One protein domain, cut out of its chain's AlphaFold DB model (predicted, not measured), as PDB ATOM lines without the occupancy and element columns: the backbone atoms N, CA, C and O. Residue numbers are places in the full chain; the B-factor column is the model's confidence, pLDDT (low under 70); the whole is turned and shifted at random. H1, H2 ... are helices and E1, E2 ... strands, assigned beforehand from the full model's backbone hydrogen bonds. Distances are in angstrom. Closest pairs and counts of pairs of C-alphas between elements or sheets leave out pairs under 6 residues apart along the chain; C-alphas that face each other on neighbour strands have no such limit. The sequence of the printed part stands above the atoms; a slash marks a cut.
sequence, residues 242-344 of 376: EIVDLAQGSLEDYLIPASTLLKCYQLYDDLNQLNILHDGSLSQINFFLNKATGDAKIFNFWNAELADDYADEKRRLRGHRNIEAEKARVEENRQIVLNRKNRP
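This is residues 242 to 344 of the 376 residues of an uncharacterized protein of Kwoniella dejecticola CBS 10117 (UniProt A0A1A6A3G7). A long helix, H2, runs the length of an elongated domain, with the shorter H1 beside it and the hairpin E2 E3 over the side of H1 away from H2. A second small strand pair, E1 E4, is near the end of H1. The 103 printed residues run H1, E1, E2, E3, E4, H2, mixed in class, with both pairs antiparallel. The whole is compact, radius of gyration of the C-alphas 14.5 A, spanning 49 by 26 by 21 A.

H1, residues 258 to 273, touches H2, residues 313 to 342, opposite ways at a shallow tilt of 21 degrees; their closest C-alphas, Ala 258 and Val 337, are 5.8 A apart. In both, every O i to N i+4 pair is within hydrogen-bond range. E1, residues 276 to 278, pairs with E4, residues 304 to 306: N 277 and O 305, 2.8 A. In the hairpin of E2, residues 287 to 289, and E3, residues 296 to 298, N 288 and O 297 are 2.8 A apart. E3 and H2 are apart.

H1 measures 22.6 A from C-alpha 258 at (30.947, 29.275, -10.570); H2 measures 43.3 A, ending at C-alpha 342 at (24.837, 25.710, -17.676).

The printed part has no cut and no long link; pLDDT is under 70 in 38 residues, among them 245 to 255.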
ATOM      1  N   GLU A 242      35.785  33.705   4.502       82.19
ATOM      2  CA  GLU A 242      36.968  32.935   4.106       82.19
ATOM      3  C   GLU A 242      37.628  33.550   2.869       82.19
ATOM      4  O   GLU A 242      36.925  33.989   1.958       82.19
ATOM      5  N   ILE A 243      38.963  33.572   2.817       76.25
ATOM      6  CA  ILE A 243      39.688  34.031   1.625       76.25
ATOM      7  C   ILE A 243      39.461  33.062   0.480       76.25
ATOM      8  O   ILE A 243      39.622  31.852   0.628       76.25
ATOM      9  N   VAL A 244      39.117  33.619  -0.674       72.69
ATOM     10  CA  VAL A 244      39.064  32.881  -1.928       72.69
ATOM     11  C   VAL A 244      40.428  33.018  -2.594       72.69
ATOM     12  O   VAL A 244      40.671  33.999  -3.292       72.69
ATOM     13  N   ASP A 245      41.315  32.054  -2.343       61.38
ATOM     14  CA  ASP A 245      42.626  32.007  -2.996       61.38
ATOM     15  C   ASP A 245      42.456  31.632  -4.478       61.38
ATOM     16  O   ASP A 245      42.059  30.518  -4.823       61.38
ATOM     17  N   LEU A 246      42.653  32.615  -5.353       57.41
ATOM     18  CA  LEU A 246      42.386  32.543  -6.794       57.41
ATOM     19  C   LEU A 246      43.688  32.532  -7.580       57.41
ATOM     20  O   LEU A 246      44.135  33.612  -7.938       57.41
ATOM     21  N   ALA A 247      44.298  31.385  -7.895       49.59
ATOM     22  CA  ALA A 247      45.595  31.366  -8.584       49.59
ATOM     23  C   ALA A 247      45.800  32.432  -9.705       49.59
ATOM     24  O   ALA A 247      44.861  32.720 -10.448       49.59
ATOM     25  N   GLN A 248      46.968  33.083  -9.830       46.22
ATOM     26  CA  GLN A 248      47.166  34.105 -10.875       46.22
ATOM     27  C   GLN A 248      46.913  33.467 -12.249       46.22
ATOM     28  O   GLN A 248      47.488  32.428 -12.562       46.22
ATOM     29  N   GLY A 249      46.003  34.043 -13.041       48.59
ATOM     30  CA  GLY A 249      45.585  33.461 -14.326       48.59
ATOM     31  C   GLY A 249      44.660  32.236 -14.223       48.59
ATOM     32  O   GLY A 249      44.345  31.629 -15.237       48.59
ATOM     33  N   SER A 250      44.184  31.878 -13.028       50.31
ATOM     34  CA  SER A 250      43.362  30.682 -12.765       50.31
ATOM     35  C   SER A 250      41.859  30.954 -12.673       50.31
ATOM     36  O   SER A 250      41.099  30.126 -12.181       50.31
ATOM     37  N   LEU A 251      41.373  32.100 -13.152       50.16
ATOM     38  CA  LEU A 251      39.923  32.346 -13.217       50.16
ATOM     39  C   LEU A 251      39.170  31.324 -14.086       50.16
ATOM     40  O   LEU A 251      37.949  31.218 -14.001       50.16
ATOM     41  N   GLU A 252      39.908  30.558 -14.885       50.72
ATOM     42  CA  GLU A 252      39.435  29.426 -15.677       50.72
ATOM     43  C   GLU A 252      39.469  28.089 -14.909       50.72
ATOM     44  O   GLU A 252      38.955  27.080 -15.397       50.72
ATOM     45  N   ASP A 253      40.050  28.056 -13.706       53.22
ATOM     46  CA  ASP A 253      40.285  26.831 -12.950       53.22
ATOM     47  C   ASP A 253      38.966  26.267 -12.400       53.22
ATOM     48  O   ASP A 253      38.198  26.895 -11.656       53.22
ATOM     49  N   TYR A 254      38.674  25.031 -12.801       53.38
ATOM     50  CA  TYR A 254      37.397  24.366 -12.561       53.38
ATOM     51  C   TYR A 254      37.170  24.023 -11.080       53.38
ATOM     52  O   TYR A 254      36.090  23.554 -10.711       53.38
ATOM     53  N   LEU A 255      38.141  24.261 -10.206       63.66
ATOM     54  CA  LEU A 255      38.031  23.956  -8.782       63.66
ATOM     55  C   LEU A 255      37.200  24.987  -8.007       63.66
ATOM     56  O   LEU A 255      36.592  24.645  -6.992       63.66
ATOM     57  N   ILE A 256      37.079  26.217  -8.512       72.06
ATOM     58  CA  ILE A 256      36.326  27.269  -7.823       72.06
ATOM     59  C   ILE A 256      34.858  27.225  -8.263       72.06
ATOM     60  O   ILE A 256      34.572  27.143  -9.468       72.06
ATOM     61  N   PRO A 257      33.889  27.260  -7.323       77.44
ATOM     62  CA  PRO A 257      32.477  27.274  -7.672       77.44
ATOM     63  C   PRO A 257      32.127  28.471  -8.562       77.44
ATOM     64  O   PRO A 257      32.445  29.613  -8.235       77.44
ATOM     65  N   ALA A 258      31.386  28.225  -9.647       79.81
ATOM     66  CA  ALA A 258      30.947  29.275 -10.570       79.81
ATOM     67  C   ALA A 258      30.205  30.419  -9.852       79.81
ATOM     68  O   ALA A 258      30.391  31.584 -10.175       79.81
ATOM     69  N   SER A 259      29.406  30.105  -8.828       81.06
ATOM     70  CA  SER A 259      28.720  31.107  -8.001       81.06
ATOM     71  C   SER A 259      29.669  32.040  -7.245       81.06
ATOM     72  O   SER A 259      29.303  33.180  -6.985       81.06
ATOM     73  N   THR A 260      30.857  31.564  -6.874       79.81
ATOM     74  CA  THR A 260      31.886  32.369  -6.208       79.81
ATOM     75  C   THR A 260      32.557  33.295  -7.212       79.81
ATOM     76  O   THR A 260      32.620  34.495  -6.973       79.81
ATOM     77  N   LEU A 261      32.950  32.768  -8.374       78.38
ATOM     78  CA  LEU A 261      33.553  33.560  -9.453       78.38
ATOM     79  C   LEU A 261      32.624  34.685  -9.929       78.38
ATOM     80  O   LEU A 261      33.053  35.824 -10.070       78.38
ATOM     81  N   LEU A 262      31.326  34.397 -10.079       82.00
ATOM     82  CA  LEU A 262      30.329  35.411 -10.438       82.00
ATOM     83  C   LEU A 262      30.219  36.531  -9.392       82.00
ATOM     84  O   LEU A 262      30.017  37.684  -9.761       82.00
ATOM     85  N   LYS A 263      30.389  36.222  -8.100       83.06
ATOM     86  CA  LYS A 263      30.436  37.246  -7.044       83.06
ATOM     87  C   LYS A 263      31.707  38.083  -7.118       83.06
ATOM     88  O   LYS A 263      31.625  39.291  -6.928       83.06
ATOM     89  N   CYS A 264      32.851  37.475  -7.434       79.44
ATOM     90  CA  CYS A 264      34.083  38.227  -7.673       79.44
ATOM     91  C   CYS A 264      33.895  39.210  -8.836       79.44
ATOM     92  O   CYS A 264      34.191  40.390  -8.683       79.44
ATOM     93  N   TYR A 265      33.320  38.772  -9.960       80.50
ATOM     94  CA  TYR A 265      33.050  39.666 -11.091       80.50
ATOM     95  C   TYR A 265      32.062  40.785 -10.752       80.50
ATOM     96  O   TYR A 265      32.259  41.903 -11.210       80.50
ATOM     97  N   GLN A 266      31.046  40.519  -9.927       82.88
ATOM     98  CA  GLN A 266      30.144  41.572  -9.456       82.88
ATOM     99  C   GLN A 266      30.889  42.642  -8.647       82.88
ATOM    100  O   GLN A 266      30.624  43.824  -8.815       82.88
ATOM    101  N   LEU A 267      31.837  42.249  -7.791       81.31
ATOM    102  CA  LEU A 267      32.645  43.211  -7.034       81.31
ATOM    103  C   LEU A 267      33.534  44.069  -7.944       81.31
ATOM    104  O   LEU A 267      33.708  45.253  -7.668       81.31
ATOM    105  N   TYR A 268      34.062  43.504  -9.033       78.19
ATOM    106  CA  TYR A 268      34.785  44.286 -10.042       78.19
ATOM    107  C   TYR A 268      33.874  45.260 -10.785       78.19
ATOM    108  O   TYR A 268      34.276  46.397 -11.013       78.19
ATOM    109  N   ASP A 269      32.650  44.859 -11.128       78.19
ATOM    110  CA  ASP A 269      31.675  45.779 -11.721       78.19
ATOM    111  C   ASP A 269      31.364  46.937 -10.770       78.19
ATOM    112  O   ASP A 269      31.364  48.090 -11.200       78.19
ATOM    113  N   ASP A 270      31.157  46.641  -9.482       78.94
ATOM    114  CA  ASP A 270      30.899  47.643  -8.445       78.94
ATOM    115  C   ASP A 270      32.072  48.652  -8.347       78.94
ATOM    116  O   ASP A 270      31.846  49.860  -8.265       78.94
ATOM    117  N   LEU A 271      33.332  48.193  -8.434       76.06
ATOM    118  CA  LEU A 271      34.515  49.069  -8.477       76.06
ATOM    119  C   LEU A 271      34.609  49.891  -9.768       76.06
ATOM    120  O   LEU A 271      34.854  51.099  -9.728       76.06
ATOM    121  N   ASN A 272      34.381  49.252 -10.913       75.00
ATOM    122  CA  ASN A 272      34.450  49.887 -12.225       75.00
ATOM    123  C   ASN A 272      33.376  50.970 -12.403       75.00
ATOM    124  O   ASN A 272      33.626  51.964 -13.082       75.00
ATOM    125  N   GLN A 273      32.196  50.815 -11.793       73.62
ATOM    126  CA  GLN A 273      31.154  51.854 -11.763       73.62
ATOM    127  C   GLN A 273      31.602  53.122 -11.026       73.62
ATOM    128  O   GLN A 273      31.108  54.210 -11.315       73.62
ATOM    129  N   LEU A 274      32.546  52.985 -10.094       69.25
ATOM    130  CA  LEU A 274      33.147  54.085  -9.342       69.25
ATOM    131  C   LEU A 274      34.450  54.590  -9.980       69.25
ATOM    132  O   LEU A 274      35.152  55.390  -9.365       69.25
ATOM    133  N   ASN A 275      34.783  54.123 -11.190       68.88
ATOM    134  CA  ASN A 275      36.048  54.388 -11.877       68.88
ATOM    135  C   ASN A 275      37.288  54.023 -11.038       68.88
ATOM    136  O   ASN A 275      38.338  54.656 -11.172       68.88
ATOM    137  N   ILE A 276      37.168  52.996 -10.188       70.56
ATOM    138  CA  ILE A 276      38.284  52.445  -9.418       70.56
ATOM    139  C   ILE A 276      38.899  51.289 -10.207       70.56
ATOM    140  O   ILE A 276      38.284  50.236 -10.366       70.56
ATOM    141  N   LEU A 277      40.134  51.475 -10.660       67.38
ATOM    142  CA  LEU A 277      40.986  50.425 -11.191       67.38
ATOM    143  C   LEU A 277      41.698  49.740 -10.021       67.38
ATOM    144  O   LEU A 277      42.544  50.337  -9.366       67.38
ATOM    145  N   HIS A 278      41.369  48.485  -9.745       67.62
ATOM    146  CA  HIS A 278      42.151  47.668  -8.819       67.62
ATOM    147  C   HIS A 278      43.270  47.009  -9.631       67.62
ATOM    148  O   HIS A 278      43.048  45.981 -10.259       67.62
ATOM    149  N   ASP A 279      44.436  47.664  -9.709       54.91
ATOM    150  CA  ASP A 279      45.562  47.320 -10.606       54.91
ATOM    151  C   ASP A 279      46.378  46.105 -10.112       54.91
ATOM    152  O   ASP A 279      47.450  45.777 -10.613       54.91
ATOM    153  N   GLY A 280      45.862  45.373  -9.122       51.69
ATOM    154  CA  GLY A 280      46.231  43.976  -8.970       51.69
ATOM    155  C   GLY A 280      45.534  43.211 -10.084       51.69
ATOM    156  O   GLY A 280      44.304  43.188 -10.129       51.69
ATOM    157  N   SER A 281      46.292  42.548 -10.967       44.38
ATOM    158  CA  SER A 281      45.727  41.491 -11.816       44.38
ATOM    159  C   SER A 281      44.743  40.656 -10.990       44.38
ATOM    160  O   SER A 281      44.978  40.517  -9.795       44.38
ATOM    161  N   LEU A 282      43.673  40.118 -11.585       48.88
ATOM    162  CA  LEU A 282      42.730  39.173 -10.957       48.88
ATOM    163  C   LEU A 282      43.468  37.929 -10.390       48.88
ATOM    164  O   LEU A 282      43.378  36.824 -10.923       48.88
ATOM    165  N   SER A 283      44.270  38.120  -9.350       44.66
ATOM    166  CA  SER A 283      45.240  37.197  -8.804       44.66
ATOM    167  C   SER A 283      45.121  37.173  -7.285       44.66
ATOM    168  O   SER A 283      45.233  38.161  -6.561       44.66
ATOM    169  N   GLN A 284      44.837  35.955  -6.862       48.59
ATOM    170  CA  GLN A 284      45.038  35.258  -5.605       48.59
ATOM    171  C   GLN A 284      44.405  35.825  -4.342       48.59
ATOM    172  O   GLN A 284      43.740  35.066  -3.654       48.59
ATOM    173  N   ILE A 285      44.525  37.104  -3.997       52.72
ATOM    174  CA  ILE A 285      44.495  37.445  -2.561       52.72
ATOM    175  C   ILE A 285      43.690  38.709  -2.249       52.72
ATOM    176  O   ILE A 285      44.105  39.488  -1.411       52.72
ATOM    177  N   ASN A 286      42.551  38.956  -2.903       70.31
ATOM    178  CA  ASN A 286      41.778  40.184  -2.639       70.31
ATOM    179  C   ASN A 286      40.288  39.948  -2.362       70.31
ATOM    180  O   ASN A 286      39.552  40.916  -2.201       70.31
ATOM    181  N   PHE A 287      39.820  38.699  -2.252       78.31
ATOM    182  CA  PHE A 287      38.403  38.397  -2.026       78.31
ATOM    183  C   PHE A 287      38.149  37.536  -0.797       78.31
ATOM    184  O   PHE A 287      38.784  36.505  -0.589       78.31
ATOM    185  N   PHE A 288      37.139  37.931  -0.031       81.94
ATOM    186  CA  PHE A 288      36.538  37.141   1.028       81.94
ATOM    187  C   PHE A 288      35.132  36.720   0.629       81.94
ATOM    188  O   PHE A 288      34.375  37.523   0.088       81.94
ATOM    189  N   LEU A 289      34.761  35.486   0.953       84.94
ATOM    190  CA  LEU A 289      33.407  34.972   0.811       84.94
ATOM    191  C   LEU A 289      32.913  34.450   2.159       84.94
ATOM    192  O   LEU A 289      33.453  33.499   2.726       84.94
ATOM    193  N   ASN A 290      31.820  35.020   2.647       86.12
ATOM    194  CA  ASN A 290      31.064  34.430   3.732       86.12
ATOM    195  C   ASN A 290      30.191  33.304   3.163       86.12
ATOM    196  O   ASN A 290      29.212  33.552   2.465       86.12
ATOM    197  N   LYS A 291      30.531  32.044   3.455       81.12
ATOM    198  CA  LYS A 291      29.764  30.882   2.973       81.12
ATOM    199  C   LYS A 291      28.347  30.805   3.561       81.12
ATOM    200  O   LYS A 291      27.477  30.229   2.916       81.12
ATOM    201  N   ALA A 292      28.116  31.372   4.748       83.38
ATOM    202  CA  ALA A 292      26.819  31.322   5.419       83.38
ATOM    203  C   ALA A 292      25.821  32.327   4.828       83.38
ATOM    204  O   ALA A 292      24.677  31.966   4.568       83.38
ATOM    205  N   THR A 293      26.249  33.569   4.590       83.00
ATOM    206  CA  THR A 293      25.380  34.615   4.016       83.00
ATOM    207  C   THR A 293      25.469  34.684   2.495       83.00
ATOM    208  O   THR A 293      24.552  35.139   1.819       83.00
ATOM    209  N   GLY A 294      26.575  34.202   1.933       82.00
ATOM    210  CA  GLY A 294      26.921  34.393   0.538       82.00
ATOM    211  C   GLY A 294      27.536  35.763   0.243       82.00
ATOM    212  O   GLY A 294      27.815  36.030  -0.925       82.00
ATOM    213  N   ASP A 295      27.775  36.615   1.232       83.94
ATOM    214  CA  ASP A 295      28.354  37.931   0.974       83.94
ATOM    215  C   ASP A 295      29.812  37.811   0.549       83.94
ATOM    216  O   ASP A 295      30.568  36.999   1.084       83.94
ATOM    217  N   ALA A 296      30.200  38.633  -0.420       84.38
ATOM    218  CA  ALA A 296      31.574  38.733  -0.871       84.38
ATOM    219  C   ALA A 296      32.109  40.129  -0.572       84.38
ATOM    220  O   ALA A 296      31.405  41.125  -0.760       84.38
ATOM    221  N   LYS A 297      33.357  40.188  -0.114       85.75
ATOM    222  CA  LYS A 297      34.054  41.436   0.175       85.75
ATOM    223  C   LYS A 297      35.403  41.469  -0.513       85.75
ATOM    224  O   LYS A 297      36.054  40.436  -0.640       85.75
ATOM    225  N   ILE A 298      35.818  42.658  -0.917       80.38
ATOM    226  CA  ILE A 298      37.135  42.921  -1.479       80.38
ATOM    227  C   ILE A 298      38.048  43.533  -0.418       80.38
ATOM    228  O   ILE A 298      37.617  44.329   0.421       80.38
ATOM    229  N   PHE A 299      39.310  43.133  -0.439       76.94
ATOM    230  CA  PHE A 299      40.355  43.647   0.429       76.94
ATOM    231  C   PHE A 299      41.600  44.020  -0.373       76.94
ATOM    232  O   PHE A 299      41.666  43.797  -1.577       76.94
ATOM    233  N   ASN A 300      42.568  44.613   0.326       71.25
ATOM    234  CA  ASN A 300      43.857  45.057  -0.191       71.25
ATOM    235  C   ASN A 300      43.713  46.094  -1.319       71.25
ATOM    236  O   ASN A 300      43.894  45.813  -2.497       71.25
ATOM    237  N   PHE A 301      43.376  47.324  -0.930       66.50
ATOM    238  CA  PHE A 301      43.225  48.473  -1.831       66.50
ATOM    239  C   PHE A 301      44.542  49.215  -2.095       66.50
ATOM    240  O   PHE A 301      44.521  50.333  -2.602       66.50
ATOM    241  N   TRP A 302      45.684  48.604  -1.766       57.41
ATOM    242  CA  TRP A 302      46.994  49.229  -1.924       57.41
ATOM    243  C   TRP A 302      47.210  49.757  -3.341       57.41
ATOM    244  O   TRP A 302      47.617  50.904  -3.496       57.41
ATOM    245  N   ASN A 303      46.905  48.950  -4.359       56.78
ATOM    246  CA  ASN A 303      47.064  49.319  -5.767       56.78
ATOM    247  C   ASN A 303      45.732  49.736  -6.418       56.78
ATOM    248  O   ASN A 303      45.517  49.508  -7.606       56.78
ATOM    249  N   ALA A 304      44.793  50.263  -5.626       66.06
ATOM    250  CA  ALA A 304      43.536  50.775  -6.152       66.06
ATOM    251  C   ALA A 304      43.700  52.229  -6.600       66.06
ATOM    252  O   ALA A 304      44.191  53.074  -5.850       66.06
ATOM    253  N   GLU A 305      43.252  52.509  -7.818       64.75
ATOM    254  CA  GLU A 305      43.495  53.759  -8.513       64.75
ATOM    255  C   GLU A 305      42.193  54.387  -9.030       64.75
ATOM    256  O   GLU A 305      41.381  53.708  -9.648       64.75
ATOM    257  N   LEU A 306      41.975  55.691  -8.824       65.06
ATOM    258  CA  LEU A 306      40.878  56.423  -9.472       65.06
ATOM    259  C   LEU A 306      41.304  56.871 -10.873       65.06
ATOM    260  O   LEU A 306      42.178  57.726 -11.015       65.06
ATOM    261  N   ALA A 307      40.658  56.343 -11.915       63.09
ATOM    262  CA  ALA A 307      41.031  56.657 -13.296       63.09
ATOM    263  C   ALA A 307      40.826  58.135 -13.675       63.09
ATOM    264  O   ALA A 307      41.527  58.635 -14.554       63.09
ATOM    265  N   ASP A 308      39.906  58.838 -13.009       60.94
ATOM    266  CA  ASP A 308      39.580  60.244 -13.283       60.94
ATOM    267  C   ASP A 308      40.545  61.252 -12.637       60.94
ATOM    268  O   ASP A 308      40.555  62.420 -13.025       60.94
ATOM    269  N   ASP A 309      41.360  60.824 -11.668       57.44
ATOM    270  CA  ASP A 309      42.107  61.736 -10.784       57.44
ATOM    271  C   ASP A 309      43.486  62.145 -11.339       57.44
ATOM    272  O   ASP A 309      44.249  62.900 -10.730       57.44
ATOM    273  N   TYR A 310      43.845  61.672 -12.537       58.94
ATOM    274  CA  TYR A 310      45.084  62.107 -13.172       58.94
ATOM    275  C   TYR A 310      44.933  63.515 -13.758       58.94
ATOM    276  O   TYR A 310      44.200  63.738 -14.720       58.94
ATOM    277  N   ALA A 311      45.734  64.451 -13.240       56.81
ATOM    278  CA  ALA A 311      45.860  65.803 -13.793       56.81
ATOM    279  C   ALA A 311      46.363  65.817 -15.253       56.81
ATOM    280  O   ALA A 311      46.088  66.754 -16.000       56.81
ATOM    281  N   ASP A 312      47.110  64.786 -15.661       72.19
ATOM    282  CA  ASP A 312      47.569  64.605 -17.036       72.19
ATOM    283  C   ASP A 312      46.520  63.851 -17.864       72.19
ATOM    284  O   ASP A 312      46.176  62.701 -17.580       72.19
ATOM    285  N   GLU A 313      46.052  64.487 -18.937       72.62
ATOM    286  CA  GLU A 313      45.015  63.939 -19.809       72.62
ATOM    287  C   GLU A 313      45.418  62.596 -20.440       72.62
ATOM    288  O   GLU A 313      44.577  61.706 -20.570       72.62
ATOM    289  N   LYS A 314      46.699  62.393 -20.787       74.75
ATOM    290  CA  LYS A 314      47.160  61.121 -21.370       74.75
ATOM    291  C   LYS A 314      47.124  59.989 -20.347       74.75
ATOM    292  O   LYS A 314      46.792  58.863 -20.719       74.75
ATOM    293  N   ARG A 315      47.454  60.262 -19.082       66.88
ATOM    294  CA  ARG A 315      47.329  59.295 -17.981       66.88
ATOM    295  C   ARG A 315      45.870  58.975 -17.680       66.88
ATOM    296  O   ARG A 315      45.545  57.797 -17.619       66.88
ATOM    297  N   ARG A 316      44.988  59.978 -17.637       68.94
ATOM    298  CA  ARG A 316      43.536  59.773 -17.496       68.94
ATOM    299  C   ARG A 316      42.972  58.897 -18.613       68.94
ATOM    300  O   ARG A 316      42.314  57.893 -18.360       68.94
ATOM    301  N   LEU A 317      43.308  59.208 -19.867       75.31
ATOM    302  CA  LEU A 317      42.904  58.399 -21.020       75.31
ATOM    303  C   LEU A 317      43.466  56.972 -20.962       75.31
ATOM    304  O   LEU A 317      42.790  56.041 -21.394       75.31
ATOM    305  N   ARG A 318      44.683  56.775 -20.436       75.56
ATOM    306  CA  ARG A 318      45.245  55.435 -20.211       75.56
ATOM    307  C   ARG A 318      44.484  54.686 -19.116       75.56
ATOM    308  O   ARG A 318      44.135  53.537 -19.345       75.56
ATOM    309  N   GLY A 319      44.172  55.338 -17.997       70.88
ATOM    310  CA  GLY A 319      43.364  54.770 -16.916       70.88
ATOM    311  C   GLY A 319      41.999  54.292 -17.413       70.88
ATOM    312  O   GLY A 319      41.646  53.133 -17.215       70.88
ATOM    313  N   HIS A 320      41.276  55.122 -18.173       75.88
ATOM    314  CA  HIS A 320      40.004  54.705 -18.777       75.88
ATOM    315  C   HIS A 320      40.157  53.544 -19.759       75.88
ATOM    316  O   HIS A 320      39.345  52.625 -19.742       75.88
ATOM    317  N   ARG A 321      41.194  53.549 -20.607       79.62
ATOM    318  CA  ARG A 321      41.458  52.412 -21.504       79.62
ATOM    319  C   ARG A 321      41.724  51.127 -20.725       79.62
ATOM    320  O   ARG A 321      41.250  50.081 -21.150       79.62
ATOM    321  N   ASN A 322      42.444  51.208 -19.609       77.81
ATOM    322  CA  ASN A 322      42.700  50.060 -18.745       77.81
ATOM    323  C   ASN A 322      41.403  49.551 -18.103       77.81
ATOM    324  O   ASN A 322      41.166  48.350 -18.126       77.81
ATOM    325  N   ILE A 323      40.530  50.445 -17.623       74.31
ATOM    326  CA  ILE A 323      39.201  50.070 -17.115       74.31
ATOM    327  C   ILE A 323      38.378  49.367 -18.198       74.31
ATOM    328  O   ILE A 323      37.791  48.324 -17.939       74.31
ATOM    329  N   GLU A 324      38.325  49.908 -19.416       80.06
ATOM    330  CA  GLU A 324      37.558  49.291 -20.504       80.06
ATOM    331  C   GLU A 324      38.139  47.933 -20.926       80.06
ATOM    332  O   GLU A 324      37.387  46.985 -21.155       80.06
ATOM    333  N   ALA A 325      39.468  47.800 -20.965       78.88
ATOM    334  CA  ALA A 325      40.129  46.520 -21.213       78.88
ATOM    335  C   ALA A 325      39.814  45.495 -20.111       78.88
ATOM    336  O   ALA A 325      39.516  44.338 -20.404       78.88
ATOM    337  N   GLU A 326      39.823  45.925 -18.850       74.69
ATOM    338  CA  GLU A 326      39.508  45.072 -17.710       74.69
ATOM    339  C   GLU A 326      38.030  44.665 -17.693       74.69
ATOM    340  O   GLU A 326      37.728  43.490 -17.496       74.69
ATOM    341  N   LYS A 327      37.101  45.583 -17.993       78.44
ATOM    342  CA  LYS A 327      35.673  45.270 -18.169       78.44
ATOM    343  C   LYS A 327      35.462  44.215 -19.250       78.44
ATOM    344  O   LYS A 327      34.735  43.251 -19.020       78.44
ATOM    345  N   ALA A 328      36.109  44.375 -20.406       80.69
ATOM    346  CA  ALA A 328      36.016  43.409 -21.496       80.69
ATOM    347  C   ALA A 328      36.522  42.025 -21.060       80.69
ATOM    348  O   ALA A 328      35.842  41.022 -21.275       80.69
ATOM    349  N   ARG A 329      37.668  41.980 -20.371       77.69
ATOM    350  CA  ARG A 329      38.255  40.743 -19.844       77.69
ATOM    351  C   ARG A 329      37.381  40.083 -18.773       77.69
ATOM    352  O   ARG A 329      37.243  38.859 -18.753       77.69
ATOM    353  N   VAL A 330      36.801  40.860 -17.858       78.31
ATOM    354  CA  VAL A 330      35.882  40.367 -16.819       78.31
ATOM    355  C   VAL A 330      34.619  39.785 -17.451       78.31
ATOM    356  O   VAL A 330      34.185  38.704 -17.051       78.31
ATOM    357  N   GLU A 331      34.053  40.456 -18.454       83.94
ATOM    358  CA  GLU A 331      32.850  39.989 -19.144       83.94
ATOM    359  C   GLU A 331      33.113  38.715 -19.958       83.94
ATOM    360  O   GLU A 331      32.340  37.762 -19.869       83.94
ATOM    361  N   GLU A 332      34.235  38.637 -20.676       81.81
ATOM    362  CA  GLU A 332      34.648  37.416 -21.378       81.81
ATOM    363  C   GLU A 332      34.728  36.217 -20.418       81.81
ATOM    364  O   GLU A 332      34.085  35.184 -20.630       81.81
ATOM    365  N   ASN A 333      35.435  36.382 -19.297       78.50
ATOM    366  CA  ASN A 333      35.573  35.335 -18.286       78.50
ATOM    367  C   ASN A 333      34.234  34.968 -17.631       78.50
ATOM    368  O   ASN A 333      33.943  33.793 -17.383       78.50
ATOM    369  N   ARG A 334      33.367  35.954 -17.393       82.56
ATOM    370  CA  ARG A 334      32.010  35.730 -16.887       82.56
ATOM    371  C   ARG A 334      31.204  34.843 -17.825       82.56
ATOM    372  O   ARG A 334      30.556  33.908 -17.348       82.56
ATOM    373  N   GLN A 335      31.265  35.080 -19.134       84.38
ATOM    374  CA  GLN A 335      30.568  34.249 -20.115       84.38
ATOM    375  C   GLN A 335      31.090  32.805 -20.113       84.38
ATOM    376  O   GLN A 335      30.293  31.863 -20.145       84.38
ATOM    377  N   ILE A 336      32.404  32.600 -19.977       81.88
ATOM    378  CA  ILE A 336      33.005  31.262 -19.821       81.88
ATOM    379  C   ILE A 336      32.433  30.551 -18.579       81.88
ATOM    380  O   ILE A 336      31.970  29.408 -18.663       81.88
ATOM    381  N   VAL A 337      32.388  31.239 -17.434       80.50
ATOM    382  CA  VAL A 337      31.868  30.693 -16.168       80.50
ATOM    383  C   VAL A 337      30.363  30.398 -16.234       80.50
ATOM    384  O   VAL A 337      29.912  29.363 -15.730       80.50
ATOM    385  N   LEU A 338      29.569  31.262 -16.871       83.44
ATOM    386  CA  LEU A 338      28.132  31.039 -17.079       83.44
ATOM    387  C   LEU A 338      27.879  29.817 -17.969       83.44
ATOM    388  O   LEU A 338      27.052  28.966 -17.632       83.44
ATOM    389  N   ASN A 339      28.646  29.672 -19.050       81.50
ATOM    390  CA  ASN A 339      28.578  28.503 -19.923       81.50
ATOM    391  C   ASN A 339      28.960  27.213 -19.184       81.50
ATOM    392  O   ASN A 339      28.308  26.187 -19.367       81.50
ATOM    393  N   ARG A 340      29.956  27.260 -18.290       76.38
ATOM    394  CA  ARG A 340      30.301  26.141 -17.398       76.38
ATOM    395  C   ARG A 340      29.150  25.778 -16.457       76.38
ATOM    396  O   ARG A 340      28.858  24.597 -16.302       76.38
ATOM    397  N   LYS A 341      28.501  26.764 -15.828       72.88
ATOM    398  CA  LYS A 341      27.366  26.544 -14.909       72.88
ATOM    399  C   LYS A 341      26.182  25.866 -15.608       72.88
ATOM    400  O   LYS A 341      25.498  25.056 -14.987       72.88
ATOM    401  N   ASN A 342      25.961  26.200 -16.878       69.31
ATOM    402  CA  ASN A 342      24.837  25.710 -17.676       69.31
ATOM    403  C   ASN A 342      25.129  24.392 -18.410       69.31
ATOM    404  O   ASN A 342      24.204  23.771 -18.934       69.31
ATOM    405  N   ARG A 343      26.387  23.933 -18.450       63.19
ATOM    406  CA  ARG A 343      26.711  22.587 -18.932       63.19
ATOM    407  C   ARG A 343      26.382  21.569 -17.835       63.19
ATOM    408  O   ARG A 343      26.835  21.743 -16.701       63.19
ATOM    409  N   PRO A 344      25.638  20.487 -18.133       52.78
ATOM    410  CA  PRO A 344      25.556  19.363 -17.208       52.78
ATOM    411  C   PRO A 344      26.984  18.906 -16.898       52.78
ATOM    412  O   PRO A 344      27.820  18.862 -17.808       52.78
TER     413      PRO A 344